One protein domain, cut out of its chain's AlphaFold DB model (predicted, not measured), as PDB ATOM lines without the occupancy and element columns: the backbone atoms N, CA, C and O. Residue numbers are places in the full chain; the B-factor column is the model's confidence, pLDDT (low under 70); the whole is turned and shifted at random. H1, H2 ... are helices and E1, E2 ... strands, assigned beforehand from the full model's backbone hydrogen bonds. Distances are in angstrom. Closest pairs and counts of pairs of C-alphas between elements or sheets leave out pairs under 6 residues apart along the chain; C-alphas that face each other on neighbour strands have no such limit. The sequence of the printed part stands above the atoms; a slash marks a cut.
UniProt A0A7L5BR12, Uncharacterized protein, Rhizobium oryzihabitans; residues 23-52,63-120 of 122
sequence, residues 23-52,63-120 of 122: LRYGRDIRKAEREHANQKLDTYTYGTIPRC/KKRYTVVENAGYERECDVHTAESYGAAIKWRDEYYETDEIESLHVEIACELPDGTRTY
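This is residues 23 to 52 and 63 to 120 of the 122 residues of an uncharacterized protein of Rhizobium oryzihabitans (UniProt A0A7L5BR12). A small three-stranded sheet has H2 packed over one face; H1 and the loop after it reach away as an arm. The 88 printed residues hold three named helices and three named strands, H1 E1 E2 H2 H3 E3, mixed in class; the antiparallel sheet runs E2 E1 E3. It is loose, with a radius of gyration of the C-alphas of 15.3 A and spans of 49 by 28 by 25 A.

Start at H1, residues 23 to 35, close but not clearly touching H2, residues 86 to 96: their closest C-alphas, Arg 24 and Tyr 96, are 7.7 A apart. E1, residues 65 to 70, is antiparallel to E2, residues 78 to 83, in a hairpin (N 68 and O 81, 2.7 A), and to E3, residues 108 to 112 (N 67 and O 110, 2.8 A). H2 is on the sheet in two layers, helix over strands, at a height of 8.8 A. H3, residues 99 to 104, meets H2 only through their link. E2, H2, H3 and E3 form a split strand-helix-strand unit, E1 between its strands, with a right-handed crossover. In H1, H2 and H3 every O i to N i+4 pair is within hydrogen-bond range.

Find C-alpha 23 at (140.037, 149.806, 124.002), where H1 begins its 18.5 A; E1 spans 16.2 A, E2 15.0 A, H2 15.4 A, H3 8.8 A and E3 12.7 A, to C-alpha 112 at (142.139, 164.151, 106.214).

Residues 53 to 62 are not printed; C-alphas 52 and 63 are 22.8 A apart across the cut. Of the links printed whole, none is long. Residues 30, 32 to 52 and 63 have pLDDT under 70.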
ATOM      1  N   LEU A  23     140.505 148.419 123.922       71.00
ATOM      2  CA  LEU A  23     140.037 149.806 124.002       71.00
ATOM      3  C   LEU A  23     138.789 149.918 124.876       71.00
ATOM      4  O   LEU A  23     138.755 150.755 125.782       71.00
ATOM      5  N   ARG A  24     137.806 149.034 124.660       70.25
ATOM      6  CA  ARG A  24     136.615 148.946 125.515       70.25
ATOM      7  C   ARG A  24     136.987 148.659 126.970       70.25
ATOM      8  O   ARG A  24     136.536 149.381 127.852       70.25
ATOM      9  N   TYR A  25     137.902 147.713 127.214       75.12
ATOM     10  CA  TYR A  25     138.436 147.460 128.560       75.12
ATOM     11  C   TYR A  25     139.002 148.733 129.206       75.12
ATOM     12  O   TYR A  25     138.641 149.088 130.325       75.12
ATOM     13  N   GLY A  26     139.872 149.456 128.493       71.69
ATOM     14  CA  GLY A  26     140.489 150.673 129.021       71.69
ATOM     15  C   GLY A  26     139.491 151.800 129.317       71.69
ATOM     16  O   GLY A  26     139.760 152.639 130.178       71.69
ATOM     17  N   ARG A  27     138.352 151.867 128.617       70.31
ATOM     18  CA  ARG A  27     137.285 152.841 128.905       70.31
ATOM     19  C   ARG A  27     136.445 152.430 130.110       70.31
ATOM     20  O   ARG A  27     136.288 153.254 131.008       70.31
ATOM     21  N   ASP A  28     136.014 151.175 130.180       72.94
ATOM     22  CA  ASP A  28     135.176 150.681 131.278       72.94
ATOM     23  C   ASP A  28     135.911 150.732 132.621       72.94
ATOM     24  O   ASP A  28     135.331 151.148 133.621       72.94
ATOM     25  N   ILE A  29     137.221 150.457 132.640       73.50
ATOM     26  CA  ILE A  29     138.050 150.686 133.834       73.50
ATOM     27  C   ILE A  29     138.059 152.168 134.231       73.50
ATOM     28  O   ILE A  29     137.809 152.483 135.389       73.50
ATOM     29  N   ARG A  30     138.268 153.100 133.289       67.50
ATOM     30  CA  ARG A  30     138.248 154.550 133.583       67.50
ATOM     31  C   ARG A  30     136.869 155.052 134.023       67.50
ATOM     32  O   ARG A  30     136.775 156.064 134.718       67.50
ATOM     33  N   LYS A  31     135.788 154.407 133.583       70.50
ATOM     34  CA  LYS A  31     134.421 154.679 134.044       70.50
ATOM     35  C   LYS A  31     134.226 154.159 135.467       70.50
ATOM     36  O   LYS A  31     133.867 154.947 136.336       70.50
ATOM     37  N   ALA A  32     134.585 152.904 135.727       68.12
ATOM     38  CA  ALA A  32     134.526 152.301 137.053       68.12
ATOM     39  C   ALA A  32     135.385 153.064 138.076       68.12
ATOM     40  O   ALA A  32     134.929 153.327 139.183       68.12
ATOM     41  N   GLU A  33     136.590 153.507 137.709       63.62
ATOM     42  CA  GLU A  33     137.438 154.360 138.555       63.62
ATOM     43  C   GLU A  33     136.770 155.701 138.901       63.62
ATOM     44  O   GLU A  33     136.905 156.183 140.027       63.62
ATOM     45  N   ARG A  34     136.033 156.307 137.956       65.69
ATOM     46  CA  ARG A  34     135.273 157.549 138.193       65.69
ATOM     47  C   ARG A  34     134.057 157.316 139.089       65.69
ATOM     48  O   ARG A  34     133.821 158.106 139.999       65.69
ATOM     49  N   GLU A  35     133.300 156.252 138.840       66.69
ATOM     50  CA  GLU A  35     132.054 155.931 139.551       66.69
ATOM     51  C   GLU A  35     132.311 155.386 140.965       66.69
ATOM     52  O   GLU A  35     131.581 155.702 141.903       66.69
ATOM     53  N   HIS A  36     133.398 154.634 141.144       61.62
ATOM     54  CA  HIS A  36     133.751 153.956 142.389       61.62
ATOM     55  C   HIS A  36     134.987 154.548 143.070       61.62
ATOM     56  O   HIS A  36     135.638 153.855 143.845       61.62
ATOM     57  N   ALA A  37     135.289 155.834 142.867       49.44
ATOM     58  CA  ALA A  37     136.486 156.518 143.383       49.44
ATOM     59  C   ALA A  37     136.776 156.345 144.901       49.44
ATOM     60  O   ALA A  37     137.888 156.618 145.349       49.44
ATOM     61  N   ASN A  38     135.804 155.875 145.700       46.38
ATOM     62  CA  ASN A  38     135.932 155.588 147.137       46.38
ATOM     63  C   ASN A  38     136.045 154.090 147.510       46.38
ATOM     64  O   ASN A  38     136.233 153.772 148.686       46.38
ATOM     65  N   GLN A  39     135.920 153.160 146.560       49.31
ATOM     66  CA  GLN A  39     136.081 151.717 146.767       49.31
ATOM     67  C   GLN A  39     137.357 151.257 146.051       49.31
ATOM     68  O   GLN A  39     137.594 151.616 144.904       49.31
ATOM     69  N   LYS A  40     138.225 150.501 146.738       45.66
ATOM     70  CA  LYS A  40     139.475 149.990 146.152       45.66
ATOM     71  C   LYS A  40     139.163 149.140 144.915       45.66
ATOM     72  O   LYS A  40     138.669 148.025 145.058       45.66
ATOM     73  N   LEU A  41     139.471 149.664 143.731       48.84
ATOM     74  CA  LEU A  41     139.442 148.921 142.479       48.84
ATOM     75  C   LEU A  41     140.806 148.242 142.290       48.84
ATOM     76  O   LEU A  41     141.796 148.906 141.994       48.84
ATOM     77  N   ASP A  42     140.873 146.926 142.487       49.59
ATOM     78  CA  ASP A  42     142.070 146.136 142.182       49.59
ATOM     79  C   ASP A  42     141.952 145.580 140.751       49.59
ATOM     80  O   ASP A  42     141.251 144.599 140.505       49.59
ATOM     81  N   THR A  43     142.632 146.201 139.782       50.91
ATOM     82  CA  THR A  43     142.679 145.714 138.391       50.91
ATOM     83  C   THR A  43     143.924 144.856 138.155       50.91
ATOM     84  O   THR A  43     145.045 145.324 138.366       50.91
ATOM     85  N   TYR A  44     143.765 143.625 137.657       44.19
ATOM     86  CA  TYR A  44     144.879 142.759 137.252       44.19
ATOM     87  C   TYR A  44     144.803 142.485 135.748       44.19
ATOM     88  O   TYR A  44     143.922 141.767 135.284       44.19
ATOM     89  N   THR A  45     145.730 143.059 134.976       48.78
ATOM     90  CA  THR A  45     145.785 142.872 133.515       48.78
ATOM     91  C   THR A  45     146.924 141.915 133.173       48.78
ATOM     92  O   THR A  45     148.075 142.178 133.518       48.78
ATOM     93  N   TYR A  46     146.629 140.805 132.490       35.34
ATOM     94  CA  TYR A  46     147.659 139.899 131.976       35.34
ATOM     95  C   TYR A  46     147.993 140.282 130.529       35.34
ATOM     96  O   TYR A  46     147.260 139.939 129.606       35.34
ATOM     97  N   GLY A  47     149.092 141.016 130.336       44.00
ATOM     98  CA  GLY A  47     149.592 141.422 129.018       44.00
ATOM     99  C   GLY A  47     149.755 142.934 128.847       44.00
ATOM    100  O   GLY A  47     149.151 143.739 129.552       44.00
ATOM    101  N   THR A  48     150.629 143.321 127.919       43.00
ATOM    102  CA  THR A  48     150.945 144.717 127.599       43.00
ATOM    103  C   THR A  48     149.758 145.369 126.889       43.00
ATOM    104  O   THR A  48     149.388 144.932 125.801       43.00
ATOM    105  N   ILE A  49     149.179 146.428 127.464       49.44
ATOM    106  CA  ILE A  49     148.188 147.264 126.767       49.44
ATOM    107  C   ILE A  49     148.894 147.895 125.553       49.44
ATOM    108  O   ILE A  49     149.913 148.572 125.741       49.44
ATOM    109  N   PRO A  50     148.418 147.681 124.313       45.56
ATOM    110  CA  PRO A  50     149.012 148.326 123.153       45.56
ATOM    111  C   PRO A  50     148.833 149.842 123.278       45.56
ATOM    112  O   PRO A  50     147.722 150.345 123.422       45.56
ATOM    113  N   ARG A  51     149.947 150.582 123.254       45.12
ATOM    114  CA  ARG A  51     149.908 152.040 123.102       45.12
ATOM    115  C   ARG A  51     149.470 152.374 121.680       45.12
ATOM    116  O   ARG A  51     149.878 151.687 120.744       45.12
ATOM    117  N   CYS A  52     148.688 153.442 121.544       39.12
ATOM    118  CA  CYS A  52     148.248 153.961 120.255       39.12
ATOM    119  C   CYS A  52     149.463 154.139 119.314       39.12
ATOM    120  O   CYS A  52     150.450 154.764 119.723       39.12
ATOM    121  N   LYS A  63     143.872 159.638  98.991       66.12
ATOM    122  CA  LYS A  63     142.400 159.674  99.014       66.12
ATOM    123  C   LYS A  63     141.931 160.220 100.370       66.12
ATOM    124  O   LYS A  63     142.594 159.976 101.379       66.12
ATOM    125  N   LYS A  64     140.789 160.922 100.397       75.88
ATOM    126  CA  LYS A  64     140.165 161.391 101.650       75.88
ATOM    127  C   LYS A  64     140.062 160.231 102.643       75.88
ATOM    128  O   LYS A  64     139.572 159.164 102.273       75.88
ATOM    129  N   ARG A  65     140.511 160.444 103.878       86.50
ATOM    130  CA  ARG A  65     140.371 159.480 104.981       86.50
ATOM    131  C   ARG A  65     139.590 160.118 106.109       86.50
ATOM    132  O   ARG A  65     139.689 161.322 106.311       86.50
ATOM    133  N   TYR A  66     138.833 159.308 106.830       89.56
ATOM    134  CA  TYR A  66     137.987 159.759 107.923       89.56
ATOM    135  C   TYR A  66     138.464 159.104 109.210       89.56
ATOM    136  O   TYR A  66     138.433 157.881 109.321       89.56
ATOM    137  N   THR A  67     138.934 159.899 110.159       92.56
ATOM    138  CA  THR A  67     139.492 159.432 111.425       92.56
ATOM    139  C   THR A  67     138.546 159.804 112.556       92.56
ATOM    140  O   THR A  67     138.196 160.967 112.702       92.56
ATOM    141  N   VAL A  68     138.123 158.823 113.346       90.44
ATOM    142  CA  VAL A  68     137.408 159.019 114.608       90.44
ATOM    143  C   VAL A  68     138.426 159.452 115.659       90.44
ATOM    144  O   VAL A  68     139.434 158.771 115.866       90.44
ATOM    145  N   VAL A  69     138.162 160.585 116.297       91.50
ATOM    146  CA  VAL A  69     139.074 161.280 117.205       91.50
ATOM    147  C   VAL A  69     138.387 161.473 118.551       91.50
ATOM    148  O   VAL A  69     137.279 161.994 118.601       91.50
ATOM    149  N   GLU A  70     139.045 161.068 119.637       91.25
ATOM    150  CA  GLU A  70     138.658 161.424 121.010       91.25
ATOM    151  C   GLU A  70     139.294 162.768 121.400       91.25
ATOM    152  O   GLU A  70     140.440 163.047 121.038       91.25
ATOM    153  N   ASN A  71     138.588 163.565 122.205       88.94
ATOM    154  CA  ASN A  71     138.993 164.905 122.644       88.94
ATOM    155  C   ASN A  71     139.302 165.834 121.460       88.94
ATOM    156  O   ASN A  71     140.284 166.582 121.492       88.94
ATOM    157  N   ALA A  72     138.490 165.757 120.402       86.56
ATOM    158  CA  ALA A  72     138.684 166.540 119.190       86.56
ATOM    159  C   ALA A  72     138.688 168.043 119.510       86.56
ATOM    160  O   ALA A  72     137.760 168.558 120.130       86.56
ATOM    161  N   GLY A  73     139.755 168.751 119.124       82.56
ATOM    162  CA  GLY A  73     139.901 170.182 119.412       82.56
ATOM    163  C   GLY A  73     140.297 170.537 120.855       82.56
ATOM    164  O   GLY A  73     140.398 171.724 121.171       82.56
ATOM    165  N   TYR A  74     140.576 169.553 121.718       82.81
ATOM    166  CA  TYR A  74     141.010 169.757 123.104       82.81
ATOM    167  C   TYR A  74     142.426 169.224 123.367       82.81
ATOM    168  O   TYR A  74     143.027 168.493 122.574       82.81
ATOM    169  N   GLU A  75     142.994 169.588 124.523       75.62
ATOM    170  CA  GLU A  75     144.226 168.958 124.998       75.62
ATOM    171  C   GLU A  75     144.016 167.441 125.136       75.62
ATOM    172  O   GLU A  75     143.046 166.998 125.746       75.62
ATOM    173  N   ARG A  76     144.973 166.648 124.625       82.62
ATOM    174  CA  ARG A  76     144.924 165.171 124.527       82.62
ATOM    175  C   ARG A  76     144.036 164.609 123.410       82.62
ATOM    176  O   ARG A  76     143.607 163.459 123.517       82.62
ATOM    177  N   GLU A  77     143.836 165.371 122.334       86.56
ATOM    178  CA  GLU A  77     143.323 164.846 121.062       86.56
ATOM    179  C   GLU A  77     144.016 163.521 120.692       86.56
ATOM    180  O   GLU A  77     145.250 163.415 120.725       86.56
ATOM    181  N   CYS A  78     143.223 162.494 120.379       86.62
ATOM    182  CA  CYS A  78     143.727 161.160 120.087       86.62
ATOM    183  C   CYS A  78     142.985 160.522 118.912       86.62
ATOM    184  O   CYS A  78     141.780 160.291 118.973       86.62
ATOM    185  N   ASP A  79     143.734 160.185 117.863       90.88
ATOM    186  CA  ASP A  79     143.232 159.423 116.723       90.88
ATOM    187  C   ASP A  79     142.976 157.972 117.170       90.88
ATOM    188  O   ASP A  79     143.906 157.267 117.573       90.88
ATOM    189  N   VAL A  80     141.719 157.520 117.110       88.62
ATOM    190  CA  VAL A  80     141.311 156.197 117.620       88.62
ATOM    191  C   VAL A  80     141.113 155.186 116.496       88.62
ATOM    192  O   VAL A  80     141.507 154.026 116.619       88.62
ATOM    193  N   HIS A  81     140.509 155.607 115.385       89.38
ATOM    194  CA  HIS A  81     140.211 154.720 114.263       89.38
ATOM    195  C   HIS A  81     140.173 155.483 112.943       89.38
ATOM    196  O   HIS A  81     139.588 156.555 112.878       89.38
ATOM    197  N   THR A  82     140.726 154.915 111.870       89.31
ATOM    198  CA  THR A  82     140.680 155.505 110.525       89.31
ATOM    199  C   THR A  82     139.893 154.611 109.575       89.31
ATOM    200  O   THR A  82     140.162 153.417 109.468       89.31
ATOM    201  N   ALA A  83     138.972 155.215 108.831       88.62
ATOM    202  CA  ALA A  83     138.127 154.575 107.838       88.62
ATOM    203  C   ALA A  83     138.247 155.254 106.462       88.62
ATOM    204  O   ALA A  83     138.593 156.430 106.329       88.62
ATOM    205  N   GLU A  84     137.915 154.504 105.409       86.75
ATOM    206  CA  GLU A  84     137.975 154.979 104.018       86.75
ATOM    207  C   GLU A  84     136.761 155.831 103.605       86.75
ATOM    208  O   GLU A  84     136.755 156.438 102.536       86.75
ATOM    209  N   SER A  85     135.712 155.885 104.431       89.12
ATOM    210  CA  SER A  85     134.517 156.694 104.171       89.12
ATOM    211  C   SER A  85     133.907 157.239 105.458       89.12
ATOM    212  O   SER A  85     134.005 156.609 106.512       89.12
ATOM    213  N   TYR A  86     133.223 158.381 105.354       88.25
ATOM    214  CA  TYR A  86     132.549 159.015 106.489       88.25
ATOM    215  C   TYR A  86     131.487 158.100 107.108       88.25
ATOM    216  O   TYR A  86     131.435 157.939 108.320       88.25
ATOM    217  N   GLY A  87     130.694 157.416 106.276       89.50
ATOM    218  CA  GLY A  87     129.683 156.469 106.751       89.50
ATOM    219  C   GLY A  87     130.277 155.268 107.494       89.50
ATOM    220  O   GLY A  87     129.688 154.801 108.462       89.50
ATOM    221  N   ALA A  88     131.459 154.791 107.088       89.25
ATOM    222  CA  ALA A  88     132.165 153.740 107.819       89.25
ATOM    223  C   ALA A  88     132.712 154.248 109.163       89.25
ATOM    224  O   ALA A  88     132.615 153.530 110.154       89.25
ATOM    225  N   ALA A  89     133.219 155.486 109.210       91.19
ATOM    226  CA  ALA A  89     133.653 156.122 110.453       91.19
ATOM    227  C   ALA A  89     132.483 156.353 111.425       91.19
ATOM    228  O   ALA A  89     132.626 156.049 112.603       91.19
ATOM    229  N   ILE A  90     131.317 156.804 110.938       92.62
ATOM    230  CA  ILE A  90     130.091 156.928 111.747       92.62
ATOM    231  C   ILE A  90     129.679 155.569 112.284       92.62
ATOM    232  O   ILE A  90     129.494 155.424 113.484       92.62
ATOM    233  N   LYS A  91     129.564 154.564 111.409       91.44
ATOM    234  CA  LYS A  91     129.143 153.230 111.829       91.44
ATOM    235  C   LYS A  91     130.075 152.671 112.902       91.44
ATOM    236  O   LYS A  91     129.595 152.094 113.867       91.44
ATOM    237  N   TRP A  92     131.385 152.853 112.736       92.75
ATOM    238  CA  TRP A  92     132.357 152.443 113.739       92.75
ATOM    239  C   TRP A  92     132.205 153.252 115.031       92.75
ATOM    240  O   TRP A  92     132.160 152.671 116.102       92.75
ATOM    241  N   ARG A  93     132.059 154.579 114.969       91.88
ATOM    242  CA  ARG A  93     131.833 155.400 116.166       91.88
ATOM    243  C   ARG A  93     130.590 154.931 116.928       91.88
ATOM    244  O   ARG A  93     130.687 154.664 118.115       91.88
ATOM    245  N   ASP A  94     129.466 154.779 116.239       90.25
ATOM    246  CA  ASP A  94     128.178 154.427 116.847       90.25
ATOM    247  C   ASP A  94     128.132 152.964 117.336       90.25
ATOM    248  O   ASP A  94     127.266 152.598 118.122       90.25
ATOM    249  N   GLU A  95     129.050 152.107 116.876       90.06
ATOM    250  CA  GLU A  95     129.215 150.738 117.384       90.06
ATOM    251  C   GLU A  95     130.041 150.692 118.684       90.06
ATOM    252  O   GLU A  95     129.884 149.759 119.471       90.06
ATOM    253  N   TYR A  96     130.915 151.679 118.919       84.69
ATOM    254  CA  TYR A  96     131.894 151.665 120.018       84.69
ATOM    255  C   TYR A  96     131.702 152.762 121.073       84.69
ATOM    256  O   TYR A  96     132.373 152.695 122.110       84.69
ATOM    257  N   TYR A  97     130.826 153.736 120.815       82.88
ATOM    258  CA  TYR A  97     130.464 154.807 121.739       82.88
ATOM    259  C   TYR A  97     128.952 154.944 121.855       82.88
ATOM    260  O   TYR A  97     128.235 154.970 120.853       82.88
ATOM    261  N   GLU A  98     128.498 155.130 123.087       86.31
ATOM    262  CA  GLU A  98     127.141 155.584 123.368       86.31
ATOM    263  C   GLU A  98     127.008 157.101 123.144       86.31
ATOM    264  O   GLU A  98     127.990 157.842 123.054       86.31
ATOM    265  N   THR A  99     125.773 157.599 123.039       86.12
ATOM    266  CA  THR A  99     125.524 159.019 122.703       86.12
ATOM    267  C   THR A  99     126.094 159.989 123.747       86.12
ATOM    268  O   THR A  99     126.622 161.040 123.391       86.12
ATOM    269  N   ASP A 100     126.024 159.635 125.030       83.12
ATOM    270  CA  ASP A 100     126.581 160.412 126.144       83.12
ATOM    271  C   ASP A 100     128.118 160.373 126.182       83.12
ATOM    272  O   ASP A 100     128.775 161.353 126.551       83.12
ATOM    273  N   GLU A 101     128.721 159.263 125.757       82.50
ATOM    274  CA  GLU A 101     130.171 159.152 125.592       82.50
ATOM    275  C   GLU A 101     130.679 160.017 124.438       82.50
ATOM    276  O   GLU A 101     131.707 160.676 124.587       82.50
ATOM    277  N   ILE A 102     129.945 160.070 123.321       88.94
ATOM    278  CA  ILE A 102     130.284 160.932 122.180       88.94
ATOM    279  C   ILE A 102     130.353 162.399 122.619       88.94
ATOM    280  O   ILE A 102     131.311 163.093 122.277       88.94
ATOM    281  N   GLU A 103     129.373 162.860 123.398       86.31
ATOM    282  CA  GLU A 103     129.339 164.235 123.902       86.31
ATOM    283  C   GLU A 103     130.455 164.494 124.924       86.31
ATOM    284  O   GLU A 103     131.201 165.464 124.804       86.31
ATOM    285  N   SER A 104     130.612 163.609 125.913       85.38
ATOM    286  CA  SER A 104     131.548 163.823 127.025       85.38
ATOM    287  C   SER A 104     133.023 163.674 126.649       85.38
ATOM    288  O   SER A 104     133.872 164.349 127.233       85.38
ATOM    289  N   LEU A 105     133.345 162.799 125.694       87.38
ATOM    290  CA  LEU A 105     134.706 162.602 125.188       87.38
ATOM    291  C   LEU A 105     134.999 163.456 123.953       87.38
ATOM    292  O   LEU A 105     136.085 163.321 123.391       87.38
ATOM    293  N   HIS A 106     134.065 164.314 123.524       91.06
ATOM    294  CA  HIS A 106     134.176 165.107 122.297       91.06
ATOM    295  C   HIS A 106     134.618 164.241 121.108       91.06
ATOM    296  O   HIS A 106     135.644 164.500 120.473       91.06
ATOM    297  N   VAL A 107     133.882 163.145 120.872       90.44
ATOM    298  CA  VAL A 107     134.203 162.194 119.806       90.44
ATOM    299  C   VAL A 107     133.717 162.743 118.474       90.44
ATOM    300  O   VAL A 107     132.521 162.728 118.174       90.44
ATOM    301  N   GLU A 108     134.654 163.166 117.636       93.50
ATOM    302  CA  GLU A 108     134.361 163.684 116.303       93.50
ATOM    303  C   GLU A 108     135.048 162.870 115.208       93.50
ATOM    304  O   GLU A 108     135.870 161.990 115.463       93.50
ATOM    305  N   ILE A 109     134.673 163.137 113.959       93.44
ATOM    306  CA  ILE A 109     135.268 162.491 112.792       93.44
ATOM    307  C   ILE A 109     136.013 163.556 111.996       93.44
ATOM    308  O   ILE A 109     135.404 164.356 111.288       93.44
ATOM    309  N   ALA A 110     137.339 163.536 112.082       92.00
ATOM    310  CA  ALA A 110     138.207 164.349 111.249       92.00
ATOM    311  C   ALA A 110     138.255 163.781 109.827       92.00
ATOM    312  O   ALA A 110     138.431 162.578 109.633       92.00
ATOM    313  N   CYS A 111     138.193 164.636 108.813       89.81
ATOM    314  CA  CYS A 111     138.578 164.265 107.457       89.81
ATOM    315  C   CYS A 111     139.968 164.784 107.151       89.81
ATOM    316  O   CYS A 111     140.247 165.980 107.240       89.81
ATOM    317  N   GLU A 112     140.819 163.863 106.733       86.88
ATOM    318  CA  GLU A 112     142.139 164.151 106.214       86.88
ATOM    319  C   GLU A 112     142.020 164.451 104.721       86.88
ATOM    320  O   GLU A 112     141.630 163.593 103.916       86.88
ATOM    321  N   LEU A 113     142.344 165.689 104.359       82.12
ATOM    322  CA  LEU A 113     142.366 166.147 102.983       82.12
ATOM    323  C   LEU A 113     143.659 165.694 102.279       82.12
ATOM    324  O   LEU A 113     144.678 165.446 102.931       82.12
ATOM    325  N   PRO A 114     143.645 165.589 100.936       75.75
ATOM    326  CA  PRO A 114     144.820 165.170 100.166       75.75
ATOM    327  C   PRO A 114     146.036 166.092 100.323       75.75
ATOM    328  O   PRO A 114     147.163 165.664 100.096       75.75
ATOM    329  N   ASP A 115     145.813 167.350 100.711       76.31
ATOM    330  CA  ASP A 115     146.855 168.344 100.997       76.31
ATOM    331  C   ASP A 115     147.503 168.165 102.385       76.31
ATOM    332  O   ASP A 115     148.366 168.948 102.781       76.31
ATOM    333  N   GLY A 116     147.101 167.126 103.125       70.75
ATOM    334  CA  GLY A 116     147.609 166.796 104.451       70.75
ATOM    335  C   GLY A 116     146.933 167.562 105.587       70.75
ATOM    336  O   GLY A 116     147.202 167.248 106.753       70.75
ATOM    337  N   THR A 117     146.046 168.514 105.279       80.19
ATOM    338  CA  THR A 117     145.250 169.221 106.286       80.19
ATOM    339  C   THR A 117     144.138 168.323 106.836       80.19
ATOM    340  O   THR A 117     143.739 167.335 106.213       80.19
ATOM    341  N   ARG A 118     143.661 168.629 108.048       85.12
ATOM    342  CA  ARG A 118     142.521 167.946 108.675       85.12
ATOM    343  C   ARG A 118     141.425 168.960 108.979       85.12
ATOM    344  O   ARG A 118     141.736 170.076 109.387       85.12
ATOM    345  N   THR A 119     140.170 168.575 108.786       84.94
ATOM    346  CA  THR A 119     139.001 169.380 109.166       84.94
ATOM    347  C   THR A 119     137.972 168.521 109.889       84.94
ATOM    348  O   THR A 119     137.852 167.330 109.594       84.94
ATOM    349  N   TYR A 120     137.249 169.136 110.818       82.69
ATOM    350  CA  TYR A 120     136.110 168.556 111.534       82.69
ATOM    351  C   TYR A 120     134.766 169.058 110.982       82.69
ATOM    352  O   TYR A 120     133.712 168.545 111.338       82.69
TER     353      TYR A 120